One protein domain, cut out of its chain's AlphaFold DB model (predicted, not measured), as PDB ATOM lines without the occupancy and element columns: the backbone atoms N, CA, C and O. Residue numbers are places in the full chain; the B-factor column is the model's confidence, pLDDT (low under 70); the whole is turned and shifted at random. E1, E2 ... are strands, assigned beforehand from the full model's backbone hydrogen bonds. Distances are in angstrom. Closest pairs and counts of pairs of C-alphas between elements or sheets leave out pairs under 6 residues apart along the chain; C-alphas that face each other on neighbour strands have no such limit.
ATOM      1  N   PHE A  11     145.837 209.051 179.504       87.56
ATOM      2  CA  PHE A  11     144.699 209.745 178.946       87.56
ATOM      3  C   PHE A  11     144.959 209.966 177.462       87.56
ATOM      4  O   PHE A  11     146.053 210.363 177.066       87.56
ATOM      5  N   SER A  12     143.946 209.717 176.645       86.75
ATOM      6  CA  SER A  12     144.023 209.952 175.213       86.75
ATOM      7  C   SER A  12     142.732 210.564 174.710       86.75
ATOM      8  O   SER A  12     141.652 210.115 175.098       86.75
ATOM      9  N   THR A  13     142.846 211.536 173.814       86.56
ATOM     10  CA  THR A  13     141.707 212.060 173.061       86.56
ATOM     11  C   THR A  13     142.092 212.231 171.605       86.56
ATOM     12  O   THR A  13     143.231 212.559 171.281       86.56
ATOM     13  N   GLU A  14     141.135 211.995 170.723       82.69
ATOM     14  CA  GLU A  14     141.298 212.252 169.299       82.69
ATOM     15  C   GLU A  14     141.107 213.750 169.040       82.69
ATOM     16  O   GLU A  14     140.172 214.355 169.565       82.69
ATOM     17  N   LEU A  15     142.004 214.343 168.255       81.06
ATOM     18  CA  LEU A  15     141.988 215.743 167.840       81.06
ATOM     19  C   LEU A  15     142.152 215.796 166.321       81.06
ATOM     20  O   LEU A  15     143.262 215.972 165.813       81.06
ATOM     21  N   GLY A  16     141.043 215.592 165.604       77.81
ATOM     22  CA  GLY A  16     141.024 215.545 164.141       77.81
ATOM     23  C   GLY A  16     142.026 214.525 163.600       77.81
ATOM     24  O   GLY A  16     141.847 213.320 163.780       77.81
ATOM     25  N   ASP A  17     143.105 215.033 163.001       75.12
ATOM     26  CA  ASP A  17     144.170 214.246 162.376       75.12
ATOM     27  C   ASP A  17     145.325 213.852 163.316       75.12
ATOM     28  O   ASP A  17     146.449 213.586 162.882       75.12
ATOM     29  N   SER A  18     145.090 213.846 164.625       83.62
ATOM     30  CA  SER A  18     146.101 213.465 165.609       83.62
ATOM     31  C   SER A  18     145.471 212.865 166.857       83.62
ATOM     32  O   SER A  18     144.335 213.177 167.213       83.62
ATOM     33  N   THR A  19     146.221 212.022 167.562       88.31
ATOM     34  CA  THR A  19     145.823 211.532 168.883       88.31
ATOM     35  C   THR A  19     146.644 212.260 169.941       88.31
ATOM     36  O   THR A  19     147.869 212.138 169.983       88.31
ATOM     37  N   PHE A  20     145.979 213.018 170.811       89.38
ATOM     38  CA  PHE A  20     146.600 213.570 172.009       89.38
ATOM     39  C   PHE A  20     146.778 212.476 173.044       89.38
ATOM     40  O   PHE A  20     145.827 211.757 173.353       89.38
ATOM     41  N   ILE A  21     147.983 212.379 173.595       89.81
ATOM     42  CA  ILE A  21     148.340 211.392 174.603       89.81
ATOM     43  C   ILE A  21     148.999 212.104 175.775       89.81
ATOM     44  O   ILE A  21     149.975 212.841 175.627       89.81
ATOM     45  N   ALA A  22     148.454 211.840 176.955       89.12
ATOM     46  CA  ALA A  22     148.955 212.284 178.238       89.12
ATOM     47  C   ALA A  22     149.221 211.060 179.110       89.12
ATOM     48  O   ALA A  22     148.306 210.281 179.363       89.12
ATOM     49  N   THR A  23     150.453 210.857 179.571       88.44
ATOM     50  CA  THR A  23     150.797 209.642 180.322       88.44
ATOM     51  C   THR A  23     151.784 209.885 181.452       88.44
ATOM     52  O   THR A  23     152.672 210.723 181.352       88.44
ATOM     53  N   THR A  24     151.661 209.131 182.544       87.69
ATOM     54  CA  THR A  24     152.680 209.109 183.606       87.69
ATOM     55  C   THR A  24     153.752 208.042 183.390       87.69
ATOM     56  O   THR A  24     154.686 207.960 184.191       87.69
ATOM     57  N   LEU A  25     153.647 207.249 182.318       89.56
ATOM     58  CA  LEU A  25     154.628 206.228 181.975       89.56
ATOM     59  C   LEU A  25     155.919 206.860 181.432       89.56
ATOM     60  O   LEU A  25     155.866 207.911 180.794       89.56
ATOM     61  N   PRO A  26     157.081 206.238 181.690       88.88
ATOM     62  CA  PRO A  26     158.370 206.790 181.280       88.88
ATOM     63  C   PRO A  26     158.714 206.538 179.807       88.88
ATOM     64  O   PRO A  26     159.458 207.323 179.230       88.88
ATOM     65  N   TYR A  27     158.171 205.485 179.192       91.88
ATOM     66  CA  TYR A  27     158.480 205.091 177.817       91.88
ATOM     67  C   TYR A  27     157.257 204.505 177.104       91.88
ATOM     68  O   TYR A  27     156.283 204.083 177.736       91.88
ATOM     69  N   TYR A  28     157.334 204.471 175.778       92.06
ATOM     70  CA  TYR A  28     156.429 203.749 174.888       92.06
ATOM     71  C   TYR A  28     157.242 202.996 173.834       92.06
ATOM     72  O   TYR A  28     158.408 203.297 173.599       92.06
ATOM     73  N   GLU A  29     156.624 202.014 173.194       92.81
ATOM     74  CA  GLU A  29     157.231 201.283 172.082       92.81
ATOM     75  C   GLU A  29     156.580 201.731 170.773       92.81
ATOM     76  O   GLU A  29     155.355 201.667 170.630       92.81
ATOM     77  N   LEU A  30     157.381 202.200 169.817       92.19
ATOM     78  CA  LEU A  30     156.940 202.551 168.472       92.19
ATOM     79  C   LEU A  30     157.128 201.353 167.541       92.19
ATOM     80  O   LEU A  30     158.241 200.906 167.281       92.19
ATOM     81  N   PHE A  31     156.032 200.868 166.980       92.25
ATOM     82  CA  PHE A  31     156.037 199.772 166.027       92.25
ATOM     83  C   PHE A  31     155.809 200.286 164.613       92.25
ATOM     84  O   PHE A  31     154.929 201.116 164.376       92.25
ATOM     85  N   ARG A  32     156.540 199.709 163.655       89.88
ATOM     86  CA  ARG A  32     156.236 199.773 162.223       89.88
ATOM     87  C   ARG A  32     155.641 198.427 161.802       89.88
ATOM     88  O   ARG A  32     156.263 197.387 161.982       89.88
ATOM     89  N   ASN A  33     154.432 198.438 161.257       69.94
ATOM     90  CA  ASN A  33     153.658 197.280 160.828       69.94
ATOM     91  C   ASN A  33     154.525 196.315 160.000       69.94
ATOM     92  O   ASN A  33     155.197 196.744 159.058       69.94
ATOM     93  N   LYS A  34     154.462 195.025 160.367       63.25
ATOM     94  CA  LYS A  34     155.340 193.892 159.994       63.25
ATOM     95  C   LYS A  34     156.633 193.709 160.804       63.25
ATOM     96  O   LYS A  34     157.249 192.662 160.651       63.25
ATOM     97  N   SER A  35     157.024 194.646 161.669       73.25
ATOM     98  CA  SER A  35     158.094 194.409 162.648       73.25
ATOM     99  C   SER A  35     157.526 193.734 163.894       73.25
ATOM    100  O   SER A  35     156.539 194.208 164.460       73.25
ATOM    101  N   SER A  36     158.142 192.631 164.321       72.19
ATOM    102  CA  SER A  36     157.880 192.007 165.625       72.19
ATOM    103  C   SER A  36     158.546 192.760 166.778       72.19
ATOM    104  O   SER A  36     158.176 192.557 167.930       72.19
ATOM    105  N   GLU A  37     159.507 193.628 166.465       80.62
ATOM    106  CA  GLU A  37     160.269 194.417 167.427       80.62
ATOM    107  C   GLU A  37     159.806 195.875 167.371       80.62
ATOM    108  O   GLU A  37     159.775 196.492 166.297       80.62
ATOM    109  N   GLY A  38     159.392 196.395 168.526       81.69
ATOM    110  CA  GLY A  38     159.072 197.804 168.730       81.69
ATOM    111  C   GLY A  38     160.316 198.568 169.164       81.69
ATOM    112  O   GLY A  38     161.131 198.063 169.932       81.69
ATOM    113  N   GLU A  39     160.466 199.792 168.675       87.75
ATOM    114  CA  GLU A  39     161.544 200.681 169.089       87.75
ATOM    115  C   GLU A  39     161.147 201.381 170.390       87.75
ATOM    116  O   GLU A  39     160.122 202.066 170.447       87.75
ATOM    117  N   TYR A  40     161.948 201.209 171.441       89.38
ATOM    118  CA  TYR A  40     161.742 201.921 172.697       89.38
ATOM    119  C   TYR A  40     161.994 203.412 172.512       89.38
ATOM    120  O   TYR A  40     163.043 203.821 172.021       89.38
ATOM    121  N   GLN A  41     161.032 204.215 172.950       89.00
ATOM    122  CA  GLN A  41     161.099 205.665 172.916       89.00
ATOM    123  C   GLN A  41     160.749 206.231 174.289       89.00
ATOM    124  O   GLN A  41     159.764 205.830 174.919       89.00
ATOM    125  N   ASP A  42     161.535 207.202 174.738       87.06
ATOM    126  CA  ASP A  42     161.243 207.925 175.969       87.06
ATOM    127  C   ASP A  42     160.020 208.827 175.781       87.06
ATOM    128  O   ASP A  42     159.873 209.544 174.783       87.06
ATOM    129  N   VAL A  43     159.136 208.834 176.778       86.50
ATOM    130  CA  VAL A  43     158.045 209.806 176.824       86.50
ATOM    131  C   VAL A  43     158.654 211.197 177.036       86.50
ATOM    132  O   VAL A  43     159.495 211.378 177.924       86.50
ATOM    133  N   PRO A  44     158.223 212.219 176.273       84.62
ATOM    134  CA  PRO A  44     158.690 213.584 176.476       84.62
ATOM    135  C   PRO A  44     158.538 214.031 177.931       84.62
ATOM    136  O   PRO A  44     157.544 213.716 178.580       84.62
ATOM    137  N   ARG A  45     159.470 214.849 178.441       79.44
ATOM    138  CA  ARG A  45     159.427 215.336 179.839       79.44
ATOM    139  C   ARG A  45     158.106 216.005 180.227       79.44
ATOM    140  O   ARG A  45     157.715 215.936 181.387       79.44
ATOM    141  N   SER A  46     157.426 216.643 179.272       80.00
ATOM    142  CA  SER A  46     156.116 217.261 179.490       80.00
ATOM    143  C   SER A  46     154.995 216.254 179.726       80.00
ATOM    144  O   SER A  46     153.925 216.668 180.156       80.00
ATOM    145  N   ARG A  47     155.222 214.963 179.440       84.75
ATOM    146  CA  ARG A  47     154.257 213.856 179.537       84.75
ATOM    147  C   ARG A  47     153.033 213.983 178.631       84.75
ATOM    148  O   ARG A  47     152.118 213.169 178.722       84.75
ATOM    149  N   HIS A  48     153.051 214.966 177.735       87.50
ATOM    150  CA  HIS A  48     151.973 215.307 176.819       87.50
ATOM    151  C   HIS A  48     152.531 215.458 175.407       87.50
ATOM    152  O   HIS A  48     153.488 216.208 175.185       87.50
ATOM    153  N   PHE A  49     151.934 214.767 174.445       88.75
ATOM    154  CA  PHE A  49     152.335 214.860 173.047       88.75
ATOM    155  C   PHE A  49     151.184 214.502 172.107       88.75
ATOM    156  O   PHE A  49     150.237 213.814 172.487       88.75
ATOM    157  N   LEU A  50     151.276 214.990 170.873       90.62
ATOM    158  CA  LEU A  50     150.423 214.565 169.769       90.62
ATOM    159  C   LEU A  50     151.146 213.478 168.992       90.62
ATOM    160  O   LEU A  50     152.305 213.647 168.606       90.62
ATOM    161  N   PHE A  51     150.438 212.385 168.761       91.50
ATOM    162  CA  PHE A  51     150.867 211.302 167.904       91.50
ATOM    163  C   PHE A  51     150.111 211.378 166.580       91.50
ATOM    164  O   PHE A  51     148.887 211.237 166.534       91.50
ATOM    165  N   GLN A  52     150.860 211.585 165.505       91.44
ATOM    166  CA  GLN A  52     150.395 211.478 164.135       91.44
ATOM    167  C   GLN A  52     151.319 210.484 163.439       91.44
ATOM    168  O   GLN A  52     152.537 210.603 163.515       91.44
ATOM    169  N   ALA A  53     150.765 209.451 162.821       89.44
ATOM    170  CA  ALA A  53     151.577 208.452 162.143       89.44
ATOM    171  C   ALA A  53     150.807 207.803 161.004       89.44
ATOM    172  O   ALA A  53     149.571 207.798 161.056       89.44
ATOM    173  N   PRO A  54     151.484 207.208 160.010       88.50
ATOM    174  CA  PRO A  54     150.796 206.448 158.994       88.50
ATOM    175  C   PRO A  54     150.232 205.128 159.503       88.50
ATOM    176  O   PRO A  54     150.610 204.639 160.562       88.50
ATOM    177  N   ARG A  55     149.286 204.543 158.752       88.31
ATOM    178  CA  ARG A  55     148.550 203.319 159.153       88.31
ATOM    179  C   ARG A  55     149.435 202.110 159.434       88.31
ATOM    180  O   ARG A  55     149.006 201.142 160.055       88.31
ATOM    181  N   ASN A  56     150.669 202.150 158.952       88.56
ATOM    182  CA  ASN A  56     151.691 201.163 159.232       88.56
ATOM    183  C   ASN A  56     152.508 201.487 160.489       88.56
ATOM    184  O   ASN A  56     153.557 200.889 160.654       88.56
ATOM    185  N   TYR A  57     152.086 202.401 161.352       90.81
ATOM    186  CA  TYR A  57     152.740 202.671 162.625       90.81
ATOM    187  C   TYR A  57     151.732 202.616 163.760       90.81
ATOM    188  O   TYR A  57     150.568 202.976 163.590       90.81
ATOM    189  N   PHE A  58     152.176 202.186 164.933       91.50
ATOM    190  CA  PHE A  58     151.411 202.343 166.161       91.50
ATOM    191  C   PHE A  58     152.355 202.488 167.341       91.50
ATOM    192  O   PHE A  58     153.461 201.956 167.319       91.50
ATOM    193  N   ILE A  59     151.908 203.188 168.375       92.38
ATOM    194  CA  ILE A  59     152.601 203.194 169.660       92.38
ATOM    195  C   ILE A  59     151.878 202.278 170.634       92.38
ATOM    196  O   ILE A  59     150.646 202.185 170.630       92.38
ATOM    197  N   GLN A  60     152.652 201.587 171.455       92.12
ATOM    198  CA  GLN A  60     152.168 200.680 172.476       92.12
ATOM    199  C   GLN A  60     152.696 201.116 173.835       92.12
ATOM    200  O   GLN A  60     153.886 201.370 174.013       92.12
ATOM    201  N   PHE A  61     151.795 201.141 174.806       91.25
ATOM    202  CA  PHE A  61     152.147 201.212 176.209       91.25
ATOM    203  C   PHE A  61     151.880 199.861 176.860       91.25
ATOM    204  O   PHE A  61     150.776 199.314 176.764       91.25
ATOM    205  N   ASN A  62     152.888 199.342 177.556       87.19
ATOM    206  CA  ASN A  62     152.817 198.065 178.263       87.19
ATOM    207  C   ASN A  62     152.079 198.222 179.604       87.19
ATOM    208  O   ASN A  62     152.648 198.060 180.681       87.19
ATOM    209  N   THR A  63     150.798 198.576 179.522       85.56
ATOM    210  CA  THR A  63     149.851 198.642 180.643       85.56
ATOM    211  C   THR A  63     149.027 197.359 180.751       85.56
ATOM    212  O   THR A  63     149.117 196.472 179.904       85.56
ATOM    213  N   GLN A  64     148.194 197.248 181.788       83.62
ATOM    214  CA  GLN A  64     147.217 196.165 181.937       83.62
ATOM    215  C   GLN A  64     145.800 196.764 181.971       83.62
ATOM    216  O   GLN A  64     145.423 197.320 183.001       83.62
ATOM    217  N   PRO A  65     145.004 196.686 180.885       83.19
ATOM    218  CA  PRO A  65     145.302 196.084 179.578       83.19
ATOM    219  C   PRO A  65     146.303 196.900 178.745       83.19
ATOM    220  O   PRO A  65     146.442 198.107 178.944       83.19
ATOM    221  N   VAL A  66     146.976 196.241 177.794       86.81
ATOM    222  CA  VAL A  66     147.920 196.887 176.863       86.81
ATOM    223  C   VAL A  66     147.170 197.905 176.014       86.81
ATOM    224  O   VAL A  66     146.153 197.575 175.401       86.81
ATOM    225  N   GLN A  67     147.685 199.131 175.954       88.38
ATOM    226  CA  GLN A  67     147.064 200.208 175.192       88.38
ATOM    227  C   GLN A  67     147.858 200.486 173.918       88.38
ATOM    228  O   GLN A  67     149.067 200.715 173.968       88.38
ATOM    229  N   LYS A  68     147.173 200.451 172.772       90.69
ATOM    230  CA  LYS A  68     147.761 200.669 171.444       90.69
ATOM    231  C   LYS A  68     147.082 201.841 170.754       90.69
ATOM    232  O   LYS A  68     145.855 201.906 170.731       90.69
ATOM    233  N   PHE A  69     147.875 202.710 170.142       89.75
ATOM    234  CA  PHE A  69     147.393 203.833 169.345       89.75
ATOM    235  C   PHE A  69     147.924 203.707 167.924       89.75
ATOM    236  O   PHE A  69     149.120 203.854 167.684       89.75
ATOM    237  N   TYR A  70     147.027 203.402 166.989       88.69
ATOM    238  CA  TYR A  70     147.371 203.211 165.585       88.69
ATOM    239  C   TYR A  70     147.396 204.540 164.840       88.69
ATOM    240  O   TYR A  70     146.489 205.367 164.981       88.69
ATOM    241  N   GLY A  71     148.422 204.700 164.010       86.50
ATOM    242  CA  GLY A  71     148.526 205.782 163.054       86.50
ATOM    243  C   GLY A  71     147.394 205.728 162.032       86.50
ATOM    244  O   GLY A  71     146.898 204.661 161.664       86.50
ATOM    245  N   ARG A  72     146.953 206.898 161.586       83.75
ATOM    246  CA  ARG A  72     145.843 207.082 160.643       83.75
ATOM    247  C   ARG A  72     146.162 208.090 159.530       83.75
ATOM    248  O   ARG A  72     145.282 208.393 158.734       83.75
ATOM    249  N   HIS A  73     147.412 208.544 159.432       82.19
ATOM    250  CA  HIS A  73     147.823 209.719 158.651       82.19
ATOM    251  C   HIS A  73     148.830 209.381 157.541       82.19
ATOM    252  O   HIS A  73     149.023 208.215 157.205       82.19
ATOM    253  N   SER A  74     149.415 210.384 156.889       79.81
ATOM    254  CA  SER A  74     150.435 210.192 155.844       79.81
ATOM    255  C   SER A  74     151.852 210.150 156.412       79.81
ATOM    256  O   SER A  74     152.700 209.426 155.893       79.81
ATOM    257  N   GLU A  75     152.097 210.887 157.493       84.69
ATOM    258  CA  GLU A  75     153.432 211.146 158.030       84.69
ATOM    259  C   GLU A  75     153.528 210.801 159.513       84.69
ATOM    260  O   GLU A  75     152.532 210.823 160.241       84.69
ATOM    261  N   LEU A  76     154.742 210.440 159.941       85.44
ATOM    262  CA  LEU A  76     155.079 210.195 161.339       85.44
ATOM    263  C   LEU A  76     155.574 211.498 161.963       85.44
ATOM    264  O   LEU A  76     156.694 211.928 161.700       85.44
ATOM    265  N   VAL A  77     154.741 212.095 162.807       86.44
ATOM    266  CA  VAL A  77     155.020 213.330 163.535       86.44
ATOM    267  C   VAL A  77     154.672 213.132 165.007       86.44
ATOM    268  O   VAL A  77     153.537 212.819 165.369       86.44
ATOM    269  N   LEU A  78     155.664 213.348 165.872       84.31
ATOM    270  CA  LEU A  78     155.480 213.401 167.318       84.31
ATOM    271  C   LEU A  78     155.683 214.840 167.793       84.31
ATOM    272  O   LEU A  78     156.812 215.315 167.911       84.31
ATOM    273  N   LYS A  79     154.585 215.554 168.056       84.88
ATOM    274  CA  LYS A  79     154.654 216.946 168.519       84.88
ATOM    275  C   LYS A  79     154.578 216.982 170.038       84.88
ATOM    276  O   LYS A  79     153.534 216.707 170.625       84.88
ATOM    277  N   ILE A  80     155.690 217.331 170.679       81.94
ATOM    278  CA  ILE A  80     155.747 217.500 172.132       81.94
ATOM    279  C   ILE A  80     154.914 218.723 172.506       81.94
ATOM    280  O   ILE A  80     155.214 219.831 172.068       81.94
ATOM    281  N   ILE A  81     153.907 218.536 173.355       73.31
ATOM    282  CA  ILE A  81     153.167 219.657 173.928       73.31
ATOM    283  C   ILE A  81     153.893 220.051 175.201       73.31
ATOM    284  O   ILE A  81     153.841 219.353 176.217       73.31
TER     285      ILE A  81
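What this domain is: This is residues 11 to 81 of the 193 residues of an uncharacterized protein of Caenorhabditis brenneri (UniProt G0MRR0). Two antiparallel sheets of four strands each stand partly face to face as a small sandwich, shifted sideways so that E1 overhangs at one edge and E4 at the opposite one. E2 lies across from E7, E5 from E6 and E8 from E3, with the chain passing between the sheets four times. The printed part has 71 residues, with eight named strands, E1 to E8 along the chain, and no named helix; the class is all strand. The sheet orders are E1 - E2 - E5 - E8 and E4 - E3 - E6 - E7. The whole is compact and rounded, with a radius of gyration of the C-alphas of 11.2 A and spans of 29 by 27 by 20 A.

Where its parts are: Begin with one sheet: find C-alpha 11 at (144.699, 209.745, 178.946), where E1, residues 11 to 15, begins. Beside it are E2, residues 18 to 23, 15.9 A long, then E5, residues 48 to 52, 13.3 A long, and E8, residues 77 to 80, which ends at C-alpha 80, (155.747, 217.500, 172.132). For the other sheet, look at E3, residues 27 to 32, which runs 16.6 A from C-alpha 27 at (158.480, 205.091, 177.817). With it are E4, residues 39 to 42, E6, residues 57 to 61, 13.7 A long, and E7, residues 67 to 70.

How they stand to each other: In the first sheet, the hairpin of E1 and E2 has N 13 and O 20 at 3.0 A, within hydrogen-bond range. Next, E2 and E5 are antiparallel at 149 degrees, with N 21 and O 49 at 2.9 A. E5 and E8, at 168 degrees, have N 50 and O 79 at 2.8 A. In the second sheet, find the hairpin of E3 and E4, with N 30 and O 39 at 2.8 A. E3 and E6 have N 31 and O 58 at 2.8 A, and the hairpin of E6 and E7 has N 59 and O 69 at 2.9 A. The edge strands are E1 and E8, and E4 and E7. Between the sheets, the closest C-alphas of E2 and E7 are those of Thr 19 and Phe 69, 7.9 A apart. E5 and E6 are only just apart, with their closest C-alphas at 8.5 A.

The domain as a whole: The two C-alphas farthest apart are those of Lys 34 and Ser 46, at 30.4 A. The printed part has no cut, and no link is long; E3 to E4 and E7 to E8 are short, the others tight. The mean pLDDT of the printed part is 85.8; look for low confidence at residues 33 to 34, which are under 70.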